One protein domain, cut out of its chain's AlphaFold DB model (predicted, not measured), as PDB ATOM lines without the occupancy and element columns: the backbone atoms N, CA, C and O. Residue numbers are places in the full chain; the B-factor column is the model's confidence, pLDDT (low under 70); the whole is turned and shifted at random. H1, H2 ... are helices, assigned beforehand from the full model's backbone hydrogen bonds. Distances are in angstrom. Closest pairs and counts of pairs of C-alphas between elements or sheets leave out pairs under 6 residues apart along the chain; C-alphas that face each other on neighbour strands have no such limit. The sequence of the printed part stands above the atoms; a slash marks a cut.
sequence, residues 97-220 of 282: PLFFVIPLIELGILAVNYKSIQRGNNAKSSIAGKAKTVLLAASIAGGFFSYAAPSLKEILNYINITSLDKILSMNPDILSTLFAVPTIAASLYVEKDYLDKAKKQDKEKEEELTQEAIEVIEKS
ATOM      1  N   PRO A  97     464.698 335.506 375.621       97.00
ATOM      2  CA  PRO A  97     464.610 336.799 374.945       97.00
ATOM      3  C   PRO A  97     465.671 337.833 375.346       97.00
ATOM      4  O   PRO A  97     465.937 338.752 374.572       97.00
ATOM      5  N   LEU A  98     466.320 337.702 376.513       96.31
ATOM      6  CA  LEU A  98     467.404 338.604 376.925       96.31
ATOM      7  C   LEU A  98     468.577 338.615 375.936       96.31
ATOM      8  O   LEU A  98     469.220 339.651 375.762       96.31
ATOM      9  N   PHE A  99     468.839 337.503 375.244       97.75
ATOM     10  CA  PHE A  99     469.924 337.440 374.262       97.75
ATOM     11  C   PHE A  99     469.666 338.310 373.026       97.75
ATOM     12  O   PHE A  99     470.636 338.701 372.384       97.75
ATOM     13  N   PHE A 100     468.417 338.711 372.734       97.94
ATOM     14  CA  PHE A 100     468.122 339.673 371.660       97.94
ATOM     15  C   PHE A 100     468.618 341.092 371.956       97.94
ATOM     16  O   PHE A 100     468.814 341.876 371.029       97.94
ATOM     17  N   VAL A 101     468.864 341.433 373.223       97.75
ATOM     18  CA  VAL A 101     469.366 342.762 373.603       97.75
ATOM     19  C   VAL A 101     470.819 342.951 373.155       97.75
ATOM     20  O   VAL A 101     471.198 344.023 372.691       97.75
ATOM     21  N   ILE A 102     471.630 341.896 373.243       97.31
ATOM     22  CA  ILE A 102     473.061 341.926 372.919       97.31
ATOM     23  C   ILE A 102     473.331 342.333 371.455       97.31
ATOM     24  O   ILE A 102     474.081 343.290 371.257       97.31
ATOM     25  N   PRO A 103     472.735 341.708 370.413       96.81
ATOM     26  CA  PRO A 103     472.997 342.098 369.029       96.81
ATOM     27  C   PRO A 103     472.542 343.532 368.720       96.81
ATOM     28  O   PRO A 103     473.174 344.195 367.903       96.81
ATOM     29  N   LEU A 104     471.506 344.052 369.391       96.88
ATOM     30  CA  LEU A 104     471.091 345.452 369.232       96.88
ATOM     31  C   LEU A 104     472.177 346.416 369.729       96.88
ATOM     32  O   LEU A 104     472.493 347.390 369.045       96.88
ATOM     33  N   ILE A 105     472.796 346.113 370.874       96.44
ATOM     34  CA  ILE A 105     473.922 346.895 371.403       96.44
ATOM     35  C   ILE A 105     475.143 346.772 370.479       96.44
ATOM     36  O   ILE A 105     475.803 347.769 370.195       96.44
ATOM     37  N   GLU A 106     475.431 345.583 369.939       94.38
ATOM     38  CA  GLU A 106     476.533 345.394 368.980       94.38
ATOM     39  C   GLU A 106     476.361 346.226 367.699       94.38
ATOM     40  O   GLU A 106     477.342 346.761 367.165       94.38
ATOM     41  N   LEU A 107     475.123 346.377 367.218       94.31
ATOM     42  CA  LEU A 107     474.801 347.281 366.115       94.31
ATOM     43  C   LEU A 107     474.993 348.753 366.513       94.31
ATOM     44  O   LEU A 107     475.522 349.526 365.711       94.31
ATOM     45  N   GLY A 108     474.653 349.128 367.750       94.94
ATOM     46  CA  GLY A 108     474.953 350.446 368.322       94.94
ATOM     47  C   GLY A 108     476.455 350.752 368.328       94.94
ATOM     48  O   GLY A 108     476.893 351.750 367.753       94.94
ATOM     49  N   ILE A 109     477.274 349.829 368.841       93.31
ATOM     50  CA  ILE A 109     478.745 349.929 368.832       93.31
ATOM     51  C   ILE A 109     479.284 350.077 367.402       93.31
ATOM     52  O   ILE A 109     480.211 350.859 367.159       93.31
ATOM     53  N   LEU A 110     478.731 349.330 366.440       91.19
ATOM     54  CA  LEU A 110     479.113 349.446 365.032       91.19
ATOM     55  C   LEU A 110     478.770 350.833 364.472       91.19
ATOM     56  O   LEU A 110     479.614 351.439 363.813       91.19
ATOM     57  N   ALA A 111     477.580 351.356 364.768       92.56
ATOM     58  CA  ALA A 111     477.145 352.677 364.324       92.56
ATOM     59  C   ALA A 111     478.006 353.805 364.921       92.56
ATOM     60  O   ALA A 111     478.418 354.716 364.197       92.56
ATOM     61  N   VAL A 112     478.336 353.724 366.215       92.19
ATOM     62  CA  VAL A 112     479.241 354.669 366.891       92.19
ATOM     63  C   VAL A 112     480.612 354.669 366.223       92.19
ATOM     64  O   VAL A 112     481.123 355.731 365.863       92.19
ATOM     65  N   ASN A 113     481.187 353.484 365.998       89.12
ATOM     66  CA  ASN A 113     482.471 353.349 365.316       89.12
ATOM     67  C   ASN A 113     482.433 353.916 363.901       89.12
ATOM     68  O   ASN A 113     483.297 354.708 363.534       89.12
ATOM     69  N   TYR A 114     481.414 353.557 363.125       88.19
ATOM     70  CA  TYR A 114     481.254 354.031 361.758       88.19
ATOM     71  C   TYR A 114     481.192 355.563 361.689       88.19
ATOM     72  O   TYR A 114     481.929 356.184 360.923       88.19
ATOM     73  N   LYS A 115     480.383 356.188 362.550       89.31
ATOM     74  CA  LYS A 115     480.270 357.651 362.627       89.31
ATOM     75  C   LYS A 115     481.579 358.313 363.062       89.31
ATOM     76  O   LYS A 115     481.936 359.362 362.533       89.31
ATOM     77  N   SER A 116     482.303 357.696 363.995       89.00
ATOM     78  CA  SER A 116     483.629 358.151 364.425       89.00
ATOM     79  C   SER A 116     484.615 358.150 363.243       89.00
ATOM     80  O   SER A 116     485.245 359.165 362.951       89.00
ATOM     81  N   ILE A 117     484.667 357.060 362.473       84.75
ATOM     82  CA  ILE A 117     485.535 356.935 361.289       84.75
ATOM     83  C   ILE A 117     485.190 357.972 360.213       84.75
ATOM     84  O   ILE A 117     486.093 358.543 359.597       84.75
ATOM     85  N   GLN A 118     483.905 358.262 359.985       82.69
ATOM     86  CA  GLN A 118     483.497 359.296 359.024       82.69
ATOM     87  C   GLN A 118     484.074 360.677 359.380       82.69
ATOM     88  O   GLN A 118     484.568 361.384 358.496       82.69
ATOM     89  N   ARG A 119     484.126 361.008 360.677       82.06
ATOM     90  CA  ARG A 119     484.780 362.212 361.235       82.06
ATOM     91  C   ARG A 119     486.317 362.147 361.198       82.06
ATOM     92  O   ARG A 119     487.015 363.025 361.701       82.06
ATOM     93  N   GLY A 120     486.868 361.097 360.592       77.19
ATOM     94  CA  GLY A 120     488.299 360.848 360.462       77.19
ATOM     95  C   GLY A 120     488.952 360.358 361.750       77.19
ATOM     96  O   GLY A 120     490.168 360.471 361.867       77.19
ATOM     97  N   ASN A 121     488.183 359.950 362.765       83.81
ATOM     98  CA  ASN A 121     488.740 359.419 364.012       83.81
ATOM     99  C   ASN A 121     489.298 358.015 363.787       83.81
ATOM    100  O   ASN A 121     488.824 357.266 362.929       83.81
ATOM    101  N   ASN A 122     490.273 357.641 364.608       77.75
ATOM    102  CA  ASN A 122     490.858 356.310 364.574       77.75
ATOM    103  C   ASN A 122     489.989 355.353 365.395       77.75
ATOM    104  O   ASN A 122     489.854 355.500 366.614       77.75
ATOM    105  N   ALA A 123     489.424 354.343 364.734       70.38
ATOM    106  CA  ALA A 123     488.585 353.314 365.354       70.38
ATOM    107  C   ALA A 123     489.406 352.166 365.959       70.38
ATOM    108  O   ALA A 123     489.112 350.987 365.749       70.38
ATOM    109  N   LYS A 124     490.459 352.495 366.713       71.06
ATOM    110  CA  LYS A 124     491.261 351.467 367.381       71.06
ATOM    111  C   LYS A 124     490.439 350.780 368.465       71.06
ATOM    112  O   LYS A 124     489.823 351.430 369.310       71.06
ATOM    113  N   SER A 125     490.471 349.448 368.460       72.12
ATOM    114  CA  SER A 125     489.769 348.657 369.466       72.12
ATOM    115  C   SER A 125     490.338 348.900 370.858       72.12
ATOM    116  O   SER A 125     491.549 348.812 371.071       72.12
ATOM    117  N   SER A 126     489.458 349.121 371.833       83.38
ATOM    118  CA  SER A 126     489.860 349.245 373.229       83.38
ATOM    119  C   SER A 126     490.156 347.891 373.873       83.38
ATOM    120  O   SER A 126     489.698 346.849 373.399       83.38
ATOM    121  N   ILE A 127     490.912 347.901 374.978       88.38
ATOM    122  CA  ILE A 127     491.115 346.707 375.817       88.38
ATOM    123  C   ILE A 127     489.757 346.186 376.310       88.38
ATOM    124  O   ILE A 127     489.509 344.985 376.255       88.38
ATOM    125  N   ALA A 128     488.855 347.092 376.701       89.81
ATOM    126  CA  ALA A 128     487.487 346.753 377.083       89.81
ATOM    127  C   ALA A 128     486.718 346.079 375.935       89.81
ATOM    128  O   ALA A 128     486.064 345.064 376.155       89.81
ATOM    129  N   GLY A 129     486.859 346.583 374.703       89.94
ATOM    130  CA  GLY A 129     486.289 345.966 373.506       89.94
ATOM    131  C   GLY A 129     486.767 344.528 373.306       89.94
ATOM    132  O   GLY A 129     485.945 343.638 373.108       89.94
ATOM    133  N   LYS A 130     488.075 344.279 373.456       90.50
ATOM    134  CA  LYS A 130     488.658 342.927 373.366       90.50
ATOM    135  C   LYS A 130     488.134 341.998 374.464       90.50
ATOM    136  O   LYS A 130     487.725 340.879 374.172       90.50
ATOM    137  N   ALA A 131     488.111 342.465 375.713       93.75
ATOM    138  CA  ALA A 131     487.599 341.689 376.843       93.75
ATOM    139  C   ALA A 131     486.112 341.337 376.669       93.75
ATOM    140  O   ALA A 131     485.712 340.200 376.912       93.75
ATOM    141  N   LYS A 132     485.302 342.284 376.176       94.44
ATOM    142  CA  LYS A 132     483.886 342.063 375.867       94.44
ATOM    143  C   LYS A 132     483.695 340.997 374.795       94.44
ATOM    144  O   LYS A 132     482.791 340.186 374.935       94.44
ATOM    145  N   THR A 133     484.532 340.956 373.758       92.62
ATOM    146  CA  THR A 133     484.438 339.913 372.721       92.62
ATOM    147  C   THR A 133     484.695 338.514 373.289       92.62
ATOM    148  O   THR A 133     483.956 337.587 372.970       92.62
ATOM    149  N   VAL A 134     485.669 338.360 374.193       93.38
ATOM    150  CA  VAL A 134     485.907 337.077 374.888       93.38
ATOM    151  C   VAL A 134     484.706 336.694 375.754       93.38
ATOM    152  O   VAL A 134     484.251 335.551 375.715       93.38
ATOM    153  N   LEU A 135     484.156 337.656 376.501       96.12
ATOM    154  CA  LEU A 135     482.954 337.442 377.305       96.12
ATOM    155  C   LEU A 135     481.749 337.053 376.438       96.12
ATOM    156  O   LEU A 135     480.992 336.168 376.818       96.12
ATOM    157  N   LEU A 136     481.593 337.671 375.266       96.56
ATOM    158  CA  LEU A 136     480.526 337.370 374.318       96.56
ATOM    159  C   LEU A 136     480.614 335.926 373.808       96.56
ATOM    160  O   LEU A 136     479.612 335.215 373.832       96.56
ATOM    161  N   ALA A 137     481.805 335.472 373.409       95.56
ATOM    162  CA  ALA A 137     482.023 334.089 372.985       95.56
ATOM    163  C   ALA A 137     481.710 333.092 374.117       95.56
ATOM    164  O   ALA A 137     480.995 332.110 373.908       95.56
ATOM    165  N   ALA A 138     482.173 333.384 375.340       96.50
ATOM    166  CA  ALA A 138     481.872 332.575 376.521       96.50
ATOM    167  C   ALA A 138     480.369 332.557 376.851       96.50
ATOM    168  O   ALA A 138     479.833 331.520 377.230       96.50
ATOM    169  N   SER A 139     479.683 333.687 376.675       97.56
ATOM    170  CA  SER A 139     478.248 333.830 376.915       97.56
ATOM    171  C   SER A 139     477.403 333.057 375.913       97.56
ATOM    172  O   SER A 139     476.429 332.418 376.295       97.56
ATOM    173  N   ILE A 140     477.813 333.036 374.644       97.88
ATOM    174  CA  ILE A 140     477.162 332.230 373.610       97.88
ATOM    175  C   ILE A 140     477.302 330.736 373.927       97.88
ATOM    176  O   ILE A 140     476.299 330.024 373.994       97.88
ATOM    177  N   ALA A 141     478.525 330.261 374.186       97.56
ATOM    178  CA  ALA A 141     478.754 328.857 374.522       97.56
ATOM    179  C   ALA A 141     478.034 328.458 375.825       97.56
ATOM    180  O   ALA A 141     477.335 327.445 375.874       97.56
ATOM    181  N   GLY A 142     478.155 329.282 376.870       97.25
ATOM    182  CA  GLY A 142     477.496 329.083 378.162       97.25
ATOM    183  C   GLY A 142     475.971 329.138 378.073       97.25
ATOM    184  O   GLY A 142     475.292 328.343 378.721       97.25
ATOM    185  N   GLY A 143     475.422 330.007 377.223       97.81
ATOM    186  CA  GLY A 143     473.994 330.079 376.925       97.81
ATOM    187  C   GLY A 143     473.477 328.773 376.330       97.81
ATOM    188  O   GLY A 143     472.526 328.199 376.856       97.81
ATOM    189  N   PHE A 144     474.147 328.238 375.304       98.31
ATOM    190  CA  PHE A 144     473.772 326.944 374.726       98.31
ATOM    191  C   PHE A 144     473.904 325.804 375.744       98.31
ATOM    192  O   PHE A 144     472.986 324.998 375.891       98.31
ATOM    193  N   PHE A 145     474.990 325.761 376.518       97.50
ATOM    194  CA  PHE A 145     475.153 324.730 377.544       97.50
ATOM    195  C   PHE A 145     474.161 324.837 378.701       97.50
ATOM    196  O   PHE A 145     473.799 323.812 379.272       97.50
ATOM    197  N   SER A 146     473.659 326.033 379.006       97.31
ATOM    198  CA  SER A 146     472.586 326.220 379.992       97.31
ATOM    199  C   SER A 146     471.310 325.490 379.564       97.31
ATOM    200  O   SER A 146     470.681 324.818 380.377       97.31
ATOM    201  N   TYR A 147     470.972 325.532 378.272       97.00
ATOM    202  CA  TYR A 147     469.854 324.772 377.698       97.00
ATOM    203  C   TYR A 147     470.167 323.293 377.453       97.00
ATOM    204  O   TYR A 147     469.251 322.487 377.308       97.00
ATOM    205  N   ALA A 148     471.444 322.917 377.458       96.25
ATOM    206  CA  ALA A 148     471.896 321.530 377.435       96.25
ATOM    207  C   ALA A 148     472.130 320.940 378.839       96.25
ATOM    208  O   ALA A 148     472.627 319.816 378.948       96.25
ATOM    209  N   ALA A 149     471.808 321.675 379.910       93.88
ATOM    210  CA  ALA A 149     472.153 321.300 381.279       93.88
ATOM    211  C   ALA A 149     471.657 319.901 381.700       93.88
ATOM    212  O   ALA A 149     472.453 319.174 382.301       93.88
ATOM    213  N   PRO A 150     470.432 319.453 381.342       91.69
ATOM    214  CA  PRO A 150     469.990 318.091 381.644       91.69
ATOM    215  C   PRO A 150     470.880 317.020 380.997       91.69
ATOM    216  O   PRO A 150     471.349 316.115 381.682       91.69
ATOM    217  N   SER A 151     471.191 317.163 379.705       92.62
ATOM    218  CA  SER A 151     472.063 316.226 378.984       92.62
ATOM    219  C   SER A 151     473.494 316.245 379.522       92.62
ATOM    220  O   SER A 151     474.117 315.198 379.672       92.62
ATOM    221  N   LEU A 152     474.019 317.427 379.863       92.62
ATOM    222  CA  LEU A 152     475.330 317.553 380.504       92.62
ATOM    223  C   LEU A 152     475.359 316.849 381.859       92.62
ATOM    224  O   LEU A 152     476.330 316.162 382.159       92.62
ATOM    225  N   LYS A 153     474.298 316.981 382.661       93.31
ATOM    226  CA  LYS A 153     474.187 316.313 383.960       93.31
ATOM    227  C   LYS A 153     474.238 314.794 383.810       93.31
ATOM    228  O   LYS A 153     474.974 314.141 384.540       93.31
ATOM    229  N   GLU A 154     473.494 314.236 382.857       92.12
ATOM    230  CA  GLU A 154     473.513 312.794 382.578       92.12
ATOM    231  C   GLU A 154     474.909 312.308 382.176       92.12
ATOM    232  O   GLU A 154     475.411 311.336 382.740       92.12
ATOM    233  N   ILE A 155     475.571 313.024 381.261       92.25
ATOM    234  CA  ILE A 155     476.927 312.693 380.804       92.25
ATOM    235  C   ILE A 155     477.931 312.755 381.961       92.25
ATOM    236  O   ILE A 155     478.746 311.847 382.116       92.25
ATOM    237  N   LEU A 156     477.884 313.808 382.781       92.88
ATOM    238  CA  LEU A 156     478.810 313.985 383.902       92.88
ATOM    239  C   LEU A 156     478.602 312.937 384.997       92.88
ATOM    240  O   LEU A 156     479.578 312.380 385.502       92.88
ATOM    241  N   ASN A 157     477.351 312.609 385.317       92.44
ATOM    242  CA  ASN A 157     477.043 311.561 386.284       92.44
ATOM    243  C   ASN A 157     477.464 310.177 385.786       92.44
ATOM    244  O   ASN A 157     477.959 309.376 386.579       92.44
ATOM    245  N   TYR A 158     477.369 309.915 384.479       93.88
ATOM    246  CA  TYR A 158     477.892 308.687 383.878       93.88
ATOM    247  C   TYR A 158     479.411 308.528 384.078       93.88
ATOM    248  O   TYR A 158     479.888 307.420 384.312       93.88
ATOM    249  N   ILE A 159     480.171 309.629 384.058       94.25
ATOM    250  CA  ILE A 159     481.618 309.639 384.350       94.25
ATOM    251  C   ILE A 159     481.944 309.938 385.825       94.25
ATOM    252  O   ILE A 159     483.086 310.251 386.158       94.25
ATOM    253  N   ASN A 160     480.954 309.817 386.717       93.31
ATOM    254  CA  ASN A 160     481.079 309.968 388.169       93.31
ATOM    255  C   ASN A 160     481.520 311.374 388.644       93.31
ATOM    256  O   ASN A 160     482.146 311.515 389.697       93.31
ATOM    257  N   ILE A 161     481.180 312.424 387.885       92.62
ATOM    258  CA  ILE A 161     481.389 313.833 388.250       92.62
ATOM    259  C   ILE A 161     480.061 314.434 388.722       92.62
ATOM    260  O   ILE A 161     479.248 314.878 387.919       92.62
ATOM    261  N   THR A 162     479.873 314.518 390.038       92.75
ATOM    262  CA  THR A 162     478.632 315.029 390.659       92.75
ATOM    263  C   THR A 162     478.740 316.480 391.142       92.75
ATOM    264  O   THR A 162     477.747 317.089 391.536       92.75
ATOM    265  N   SER A 163     479.934 317.084 391.111       92.00
ATOM    266  CA  SER A 163     480.186 318.430 391.660       92.00
ATOM    267  C   SER A 163     479.370 319.543 390.993       92.00
ATOM    268  O   SER A 163     479.182 320.603 391.588       92.00
ATOM    269  N   LEU A 164     478.878 319.314 389.772       91.62
ATOM    270  CA  LEU A 164     478.097 320.283 389.001       91.62
ATOM    271  C   LEU A 164     476.583 320.041 389.064       91.62
ATOM    272  O   LEU A 164     475.829 320.872 388.564       91.62
ATOM    273  N   ASP A 165     476.114 318.981 389.730       91.06
ATOM    274  CA  ASP A 165     474.696 318.595 389.744       91.06
ATOM    275  C   ASP A 165     473.782 319.701 390.250       91.06
ATOM    276  O   ASP A 165     472.718 319.941 389.679       91.06
ATOM    277  N   LYS A 166     474.204 320.408 391.302       91.25
ATOM    278  CA  LYS A 166     473.426 321.517 391.862       91.25
ATOM    279  C   LYS A 166     473.223 322.631 390.836       91.25
ATOM    280  O   LYS A 166     472.129 323.179 390.765       91.25
ATOM    281  N   ILE A 167     474.259 322.948 390.060       91.44
ATOM    282  CA  ILE A 167     474.219 323.994 389.033       91.44
ATOM    283  C   ILE A 167     473.392 323.508 387.843       91.44
ATOM    284  O   ILE A 167     472.469 324.193 387.428       91.44
ATOM    285  N   LEU A 168     473.653 322.300 387.341       92.69
ATOM    286  CA  LEU A 168     472.978 321.748 386.160       92.69
ATOM    287  C   LEU A 168     471.508 321.377 386.397       92.69
ATOM    288  O   LEU A 168     470.767 321.158 385.444       92.69
ATOM    289  N   SER A 169     471.076 321.318 387.658       92.75
ATOM    290  CA  SER A 169     469.665 321.137 388.022       92.75
ATOM    291  C   SER A 169     468.903 322.460 388.159       92.75
ATOM    292  O   SER A 169     467.706 322.439 388.440       92.75
ATOM    293  N   MET A 170     469.570 323.611 388.012       93.12
ATOM    294  CA  MET A 170     468.894 324.910 387.999       93.12
ATOM    295  C   MET A 170     468.081 325.075 386.710       93.12
ATOM    296  O   MET A 170     468.341 324.429 385.697       93.12
ATOM    297  N   ASN A 171     467.093 325.970 386.742       94.50
ATOM    298  CA  ASN A 171     466.308 326.295 385.557       94.50
ATOM    299  C   ASN A 171     467.236 326.847 384.437       94.50
ATOM    300  O   ASN A 171     468.013 327.770 384.711       94.50
ATOM    301  N   PRO A 172     467.153 326.323 383.195       95.31
ATOM    302  CA  PRO A 172     467.975 326.772 382.067       95.31
ATOM    303  C   PRO A 172     467.911 328.277 381.768       95.31
ATOM    304  O   PRO A 172     468.924 328.877 381.407       95.31
ATOM    305  N   ASP A 173     466.755 328.914 381.963       95.44
ATOM    306  CA  ASP A 173     466.573 330.355 381.765       95.44
ATOM    307  C   ASP A 173     467.364 331.148 382.809       95.44
ATOM    308  O   ASP A 173     468.007 332.146 382.483       95.44
ATOM    309  N   ILE A 174     467.389 330.677 384.060       94.88
ATOM    310  CA  ILE A 174     468.190 331.292 385.128       94.88
ATOM    311  C   ILE A 174     469.680 331.141 384.813       94.88
ATOM    312  O   ILE A 174     470.415 332.126 384.866       94.88
ATOM    313  N   LEU A 175     470.124 329.933 384.450       95.25
ATOM    314  CA  LEU A 175     471.525 329.676 384.103       95.25
ATOM    315  C   LEU A 175     471.981 330.526 382.914       95.25
ATOM    316  O   LEU A 175     473.010 331.195 382.998       95.25
ATOM    317  N   SER A 176     471.190 330.570 381.841       96.88
ATOM    318  CA  SER A 176     471.512 331.362 380.651       96.88
ATOM    319  C   SER A 176     471.517 332.867 380.944       96.88
ATOM    320  O   SER A 176     472.352 333.601 380.414       96.88
ATOM    321  N   THR A 177     470.666 333.333 381.864       96.31
ATOM    322  CA  THR A 177     470.643 334.735 382.314       96.31
ATOM    323  C   THR A 177     471.945 335.145 383.014       96.31
ATOM    324  O   THR A 177     472.393 336.281 382.834       96.31
ATOM    325  N   LEU A 178     472.606 334.231 383.740       96.06
ATOM    326  CA  LEU A 178     473.911 334.495 384.366       96.06
ATOM    327  C   LEU A 178     475.014 334.793 383.339       96.06
ATOM    328  O   LEU A 178     475.973 335.488 383.666       96.06
ATOM    329  N   PHE A 179     474.868 334.316 382.102       97.00
ATOM    330  CA  PHE A 179     475.762 334.641 380.991       97.00
ATOM    331  C   PHE A 179     475.327 335.912 380.250       97.00
ATOM    332  O   PHE A 179     476.157 336.774 379.933       97.00
ATOM    333  N   ALA A 180     474.023 336.075 380.013       97.38
ATOM    334  CA  ALA A 180     473.482 337.213 379.275       97.38
ATOM    335  C   ALA A 180     473.734 338.554 379.986       97.38
ATOM    336  O   ALA A 180     474.241 339.491 379.369       97.38
ATOM    337  N   VAL A 181     473.430 338.656 381.285       97.62
ATOM    338  CA  VAL A 181     473.457 339.935 382.021       97.62
ATOM    339  C   VAL A 181     474.854 340.573 382.068       97.62
ATOM    340  O   VAL A 181     474.970 341.744 381.691       97.62
ATOM    341  N   PRO A 182     475.936 339.859 382.446       97.50
ATOM    342  CA  PRO A 182     477.284 340.427 382.403       97.50
ATOM    343  C   PRO A 182     477.694 340.854 380.991       97.50
ATOM    344  O   PRO A 182     478.371 341.866 380.823       97.50
ATOM    345  N   THR A 183     477.252 340.113 379.972       97.94
ATOM    346  CA  THR A 183     477.560 340.409 378.567       97.94
ATOM    347  C   THR A 183     476.866 341.681 378.097       97.94
ATOM    348  O   THR A 183     477.500 342.519 377.457       97.94
ATOM    349  N   ILE A 184     475.595 341.878 378.461       98.06
ATOM    350  CA  ILE A 184     474.855 343.121 378.203       98.06
ATOM    351  C   ILE A 184     475.564 344.298 378.880       98.06
ATOM    352  O   ILE A 184     475.856 345.297 378.225       98.06
ATOM    353  N   ALA A 185     475.905 344.167 380.166       97.81
ATOM    354  CA  ALA A 185     476.586 345.220 380.916       97.81
ATOM    355  C   ALA A 185     477.948 345.586 380.297       97.81
ATOM    356  O   ALA A 185     478.245 346.767 380.109       97.81
ATOM    357  N   ALA A 186     478.751 344.587 379.922       97.56
ATOM    358  CA  ALA A 186     480.026 344.799 379.244       97.56
ATOM    359  C   ALA A 186     479.847 345.465 377.871       97.56
ATOM    360  O   ALA A 186     480.620 346.352 377.518       97.56
ATOM    361  N   SER A 187     478.819 345.077 377.115       96.50
ATOM    362  CA  SER A 187     478.531 345.647 375.793       96.50
ATOM    363  C   SER A 187     478.126 347.119 375.897       96.50
ATOM    364  O   SER A 187     478.676 347.949 375.178       96.50
ATOM    365  N   LEU A 188     477.265 347.475 376.857       97.12
ATOM    366  CA  LEU A 188     476.893 348.870 377.134       97.12
ATOM    367  C   LEU A 188     478.088 349.706 377.608       97.12
ATOM    368  O   LEU A 188     478.263 350.850 377.189       97.12
ATOM    369  N   TYR A 189     478.933 349.136 378.473       96.94
ATOM    370  CA  TYR A 189     480.157 349.801 378.914       96.94
ATOM    371  C   TYR A 189     481.087 350.094 377.732       96.94
ATOM    372  O   TYR A 189     481.608 351.201 377.616       96.94
ATOM    373  N   VAL A 190     481.264 349.120 376.836       95.75
ATOM    374  CA  VAL A 190     482.068 349.283 375.624       95.75
ATOM    375  C   VAL A 190     481.458 350.333 374.701       95.75
ATOM    376  O   VAL A 190     482.178 351.206 374.235       95.75
ATOM    377  N   GLU A 191     480.150 350.324 374.466       95.00
ATOM    378  CA  GLU A 191     479.498 351.360 373.657       95.00
ATOM    379  C   GLU A 191     479.784 352.770 374.195       95.00
ATOM    380  O   GLU A 191     480.186 353.662 373.440       95.00
ATOM    381  N   LYS A 192     479.677 352.949 375.516       95.50
ATOM    382  CA  LYS A 192     480.024 354.206 376.183       95.50
ATOM    383  C   LYS A 192     481.510 354.563 376.037       95.50
ATOM    384  O   LYS A 192     481.812 355.698 375.682       95.50
ATOM    385  N   ASP A 193     482.426 353.618 376.258       94.56
ATOM    386  CA  ASP A 193     483.877 353.824 376.087       94.56
ATOM    387  C   ASP A 193     484.212 354.318 374.669       94.56
ATOM    388  O   ASP A 193     485.016 355.233 374.487       94.56
ATOM    389  N   TYR A 194     483.553 353.761 373.653       92.75
ATOM    390  CA  TYR A 194     483.740 354.176 372.265       92.75
ATOM    391  C   TYR A 194     483.146 355.560 371.975       92.75
ATOM    392  O   TYR A 194     483.771 356.349 371.262       92.75
ATOM    393  N   LEU A 195     481.985 355.891 372.548       93.88
ATOM    394  CA  LEU A 195     481.406 357.235 372.464       93.88
ATOM    395  C   LEU A 195     482.316 358.289 373.105       93.88
ATOM    396  O   LEU A 195     482.546 359.344 372.512       93.88
ATOM    397  N   ASP A 196     482.844 358.008 374.294       93.75
ATOM    398  CA  ASP A 196     483.708 358.933 375.028       93.75
ATOM    399  C   ASP A 196     485.044 359.138 374.297       93.75
ATOM    400  O   ASP A 196     485.514 360.269 374.165       93.75
ATOM    401  N   LYS A 197     485.608 358.074 373.711       92.00
ATOM    402  CA  LYS A 197     486.793 358.169 372.841       92.00
ATOM    403  C   LYS A 197     486.547 358.985 371.584       92.00
ATOM    404  O   LYS A 197     487.396 359.800 371.233       92.00
ATOM    405  N   ALA A 198     485.408 358.788 370.924       91.62
ATOM    406  CA  ALA A 198     485.053 359.562 369.740       91.62
ATOM    407  C   ALA A 198     484.931 361.054 370.076       91.62
ATOM    408  O   ALA A 198     485.518 361.880 369.389       91.62
ATOM    409  N   LYS A 199     484.253 361.400 371.179       93.75
ATOM    410  CA  LYS A 199     484.134 362.792 371.642       93.75
ATOM    411  C   LYS A 199     485.484 363.415 371.982       93.75
ATOM    412  O   LYS A 199     485.708 364.579 371.668       93.75
ATOM    413  N   LYS A 200     486.371 362.655 372.628       93.56
ATOM    414  CA  LYS A 200     487.717 363.125 372.963       93.56
ATOM    415  C   LYS A 200     488.524 363.446 371.700       93.56
ATOM    416  O   LYS A 200     489.057 364.544 371.612       93.56
ATOM    417  N   GLN A 201     488.532 362.546 370.715       91.38
ATOM    418  CA  GLN A 201     489.220 362.775 369.436       91.38
ATOM    419  C   GLN A 201     488.604 363.931 368.634       91.38
ATOM    420  O   GLN A 201     489.337 364.722 368.047       91.38
ATOM    421  N   ASP A 202     487.270 364.055 368.629       90.88
ATOM    422  CA  ASP A 202     486.578 365.179 367.983       90.88
ATOM    423  C   ASP A 202     487.037 366.517 368.595       90.88
ATOM    424  O   ASP A 202     487.341 367.458 367.863       90.88
ATOM    425  N   LYS A 203     487.147 366.581 369.929       93.50
ATOM    426  CA  LYS A 203     487.600 367.774 370.653       93.50
ATOM    427  C   LYS A 203     489.075 368.096 370.393       93.50
ATOM    428  O   LYS A 203     489.391 369.242 370.104       93.50
ATOM    429  N   GLU A 204     489.957 367.099 370.459       92.75
ATOM    430  CA  GLU A 204     491.398 367.270 370.196       92.75
ATOM    431  C   GLU A 204     491.644 367.818 368.784       92.75
ATOM    432  O   GLU A 204     492.395 368.772 368.610       92.75
ATOM    433  N   LYS A 205     490.936 367.297 367.776       89.12
ATOM    434  CA  LYS A 205     491.027 367.805 366.399       89.12
ATOM    435  C   LYS A 205     490.518 369.224 366.241       89.12
ATOM    436  O   LYS A 205     491.071 369.989 365.455       89.12
ATOM    437  N   GLU A 206     489.423 369.553 366.918       90.44
ATOM    438  CA  GLU A 206     488.889 370.907 366.889       90.44
ATOM    439  C   GLU A 206     489.888 371.891 367.509       90.44
ATOM    440  O   GLU A 206     490.125 372.952 366.932       90.44
ATOM    441  N   GLU A 207     490.517 371.525 368.628       92.69
ATOM    442  CA  GLU A 207     491.568 372.312 369.280       92.69
ATOM    443  C   GLU A 207     492.803 372.468 368.379       92.69
ATOM    444  O   GLU A 207     493.233 373.597 368.149       92.69
ATOM    445  N   GLU A 208     493.326 371.382 367.800       91.31
ATOM    446  CA  GLU A 208     494.470 371.412 366.871       91.31
ATOM    447  C   GLU A 208     494.223 372.340 365.679       91.31
ATOM    448  O   GLU A 208     495.046 373.192 365.346       91.31
ATOM    449  N   LEU A 209     493.060 372.204 365.045       89.81
ATOM    450  CA  LEU A 209     492.704 372.999 363.879       89.81
ATOM    451  C   LEU A 209     492.456 374.473 364.235       89.81
ATOM    452  O   LEU A 209     492.693 375.362 363.420       89.81
ATOM    453  N   THR A 210     491.977 374.742 365.450       92.00
ATOM    454  CA  THR A 210     491.828 376.107 365.967       92.00
ATOM    455  C   THR A 210     493.194 376.751 366.194       92.00
ATOM    456  O   THR A 210     493.390 377.897 365.798       92.00
ATOM    457  N   GLN A 211     494.151 376.017 366.769       92.81
ATOM    458  CA  GLN A 211     495.527 376.493 366.950       92.81
ATOM    459  C   GLN A 211     496.203 376.779 365.603       92.81
ATOM    460  O   GLN A 211     496.781 377.847 365.422       92.81
ATOM    461  N   GLU A 212     496.053 375.882 364.625       91.69
ATOM    462  CA  GLU A 212     496.564 376.100 363.266       91.69
ATOM    463  C   GLU A 212     495.933 377.339 362.611       91.69
ATOM    464  O   GLU A 212     496.628 378.150 361.999       91.69
ATOM    465  N   ALA A 213     494.618 377.532 362.767       91.81
ATOM    466  CA  ALA A 213     493.932 378.714 362.257       91.81
ATOM    467  C   ALA A 213     494.493 380.013 362.860       91.81
ATOM    468  O   ALA A 213     494.734 380.961 362.113       91.81
ATOM    469  N   ILE A 214     494.736 380.045 364.176       91.62
ATOM    470  CA  ILE A 214     495.346 381.193 364.864       91.62
ATOM    471  C   ILE A 214     496.755 381.448 364.323       91.62
ATOM    472  O   ILE A 214     497.043 382.566 363.907       91.62
ATOM    473  N   GLU A 215     497.599 380.417 364.237       91.69
ATOM    474  CA  GLU A 215     498.981 380.549 363.759       91.69
ATOM    475  C   GLU A 215     499.045 381.096 362.322       91.69
ATOM    476  O   GLU A 215     499.874 381.949 361.996       91.69
ATOM    477  N   VAL A 216     498.145 380.640 361.444       91.00
ATOM    478  CA  VAL A 216     498.058 381.133 360.063       91.00
ATOM    479  C   VAL A 216     497.595 382.594 360.014       91.00
ATOM    480  O   VAL A 216     498.107 383.360 359.194       91.00
ATOM    481  N   ILE A 217     496.652 383.002 360.871       89.94
ATOM    482  CA  ILE A 217     496.188 384.395 360.936       89.94
ATOM    483  C   ILE A 217     497.291 385.307 361.489       89.94
ATOM    484  O   ILE A 217     497.574 386.346 360.893       89.94
ATOM    485  N   GLU A 218     497.977 384.908 362.557       89.31
ATOM    486  CA  GLU A 218     499.072 385.692 363.141       89.31
ATOM    487  C   GLU A 218     500.225 385.889 362.146       89.31
ATOM    488  O   GLU A 218     500.733 387.003 361.996       89.31
ATOM    489  N   LYS A 219     500.573 384.853 361.365       89.81
ATOM    490  CA  LYS A 219     501.557 384.953 360.268       89.81
ATOM    491  C   LYS A 219     501.148 385.933 359.163       89.81
ATOM    492  O   LYS A 219     502.019 386.440 358.460       89.81
ATOM    493  N   SER A 220     499.855 386.220 359.008       86.62
ATOM    494  CA  SER A 220     499.360 387.230 358.061       86.62
ATOM    495  C   SER A 220     499.478 388.674 358.575       86.62
ATOM    496  O   SER A 220     499.165 389.609 357.840       86.62
TER     497      SER A 220
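AT A GLANCE: This is residues 97 to 220 of the 282 residues of an uncharacterized protein of Firmicutes bacterium (UniProt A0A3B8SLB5). One very long helix, H5, makes the axis of a rod; H1 and H2 pack lengthwise on parts of it at shallow tilts, H1 running the same way as H5 and H2 the opposite way. The short helices H3 and H4 make a small head at the end where H2 finishes and H5 starts, while residues 206 to 220 stick out free at the other end. The printed part has 124 residues with five named helices, in the order H1, H2, H3, H4, H5, and no named strand; its class is all helix. It is extended, with a radius of gyration of the C-alphas of 22.8 A, and spans 85 by 25 by 16 A.

HOW THE PARTS SIT: H1, residues 97 to 118, touches residues 177 to 198 of H5, which is residues 172 to 219. Their closest C-alphas, those of Ile 109 and Glu 191, are 5.1 A apart, and they run the same way at a shallow tilt of 12 degrees. H2, residues 127 to 147, is near H1, with 5 pairs of C-alphas within 10 A. H2 touches residues 172 to 190 of H5, the closest C-alphas being those of Gly 143 and Ser 176 at 4.7 A; they run opposite ways at a shallow tilt of 18 degrees. H3, residues 149 to 158, is about perpendicular to H2, at 74 degrees, and close but not clearly touching it: their closest C-alphas, Phe 145 and Leu 152, are 7.8 A apart. H4, residues 165 to 168, touches H3, with the C-alphas of Ala 149 and Leu 168 closest at 5.0 A. H1 is apart from H3 and H4. In H2 and H3 every O i to N i+4 pair is within hydrogen-bond range; in H1 it is 14 of 18 and in H5 41 of 44, and H4 is too short for such a pair.

IN THESE COORDINATES: H1 begins at C-alpha 97, (464.610, 336.799, 374.945), and is 33.4 A long from first to last C-alpha. H2 measures 30.6 A, H3 14.1 A and H4 5.1 A. H5 runs 70.6 A from C-alpha 172 at (467.975, 326.772, 382.067) to C-alpha 219 at (501.557, 384.953, 360.268), with a kink of 28 degrees near residue 179.

THE WHOLE: The two C-alphas farthest apart are those of Tyr 158 and Ser 220, 85.4 A. The printed part has no cut and no long link; the links H2 to H3 and H4 to H5 are tight. The mean pLDDT of the printed part is 92.6, and no printed residue is under 70.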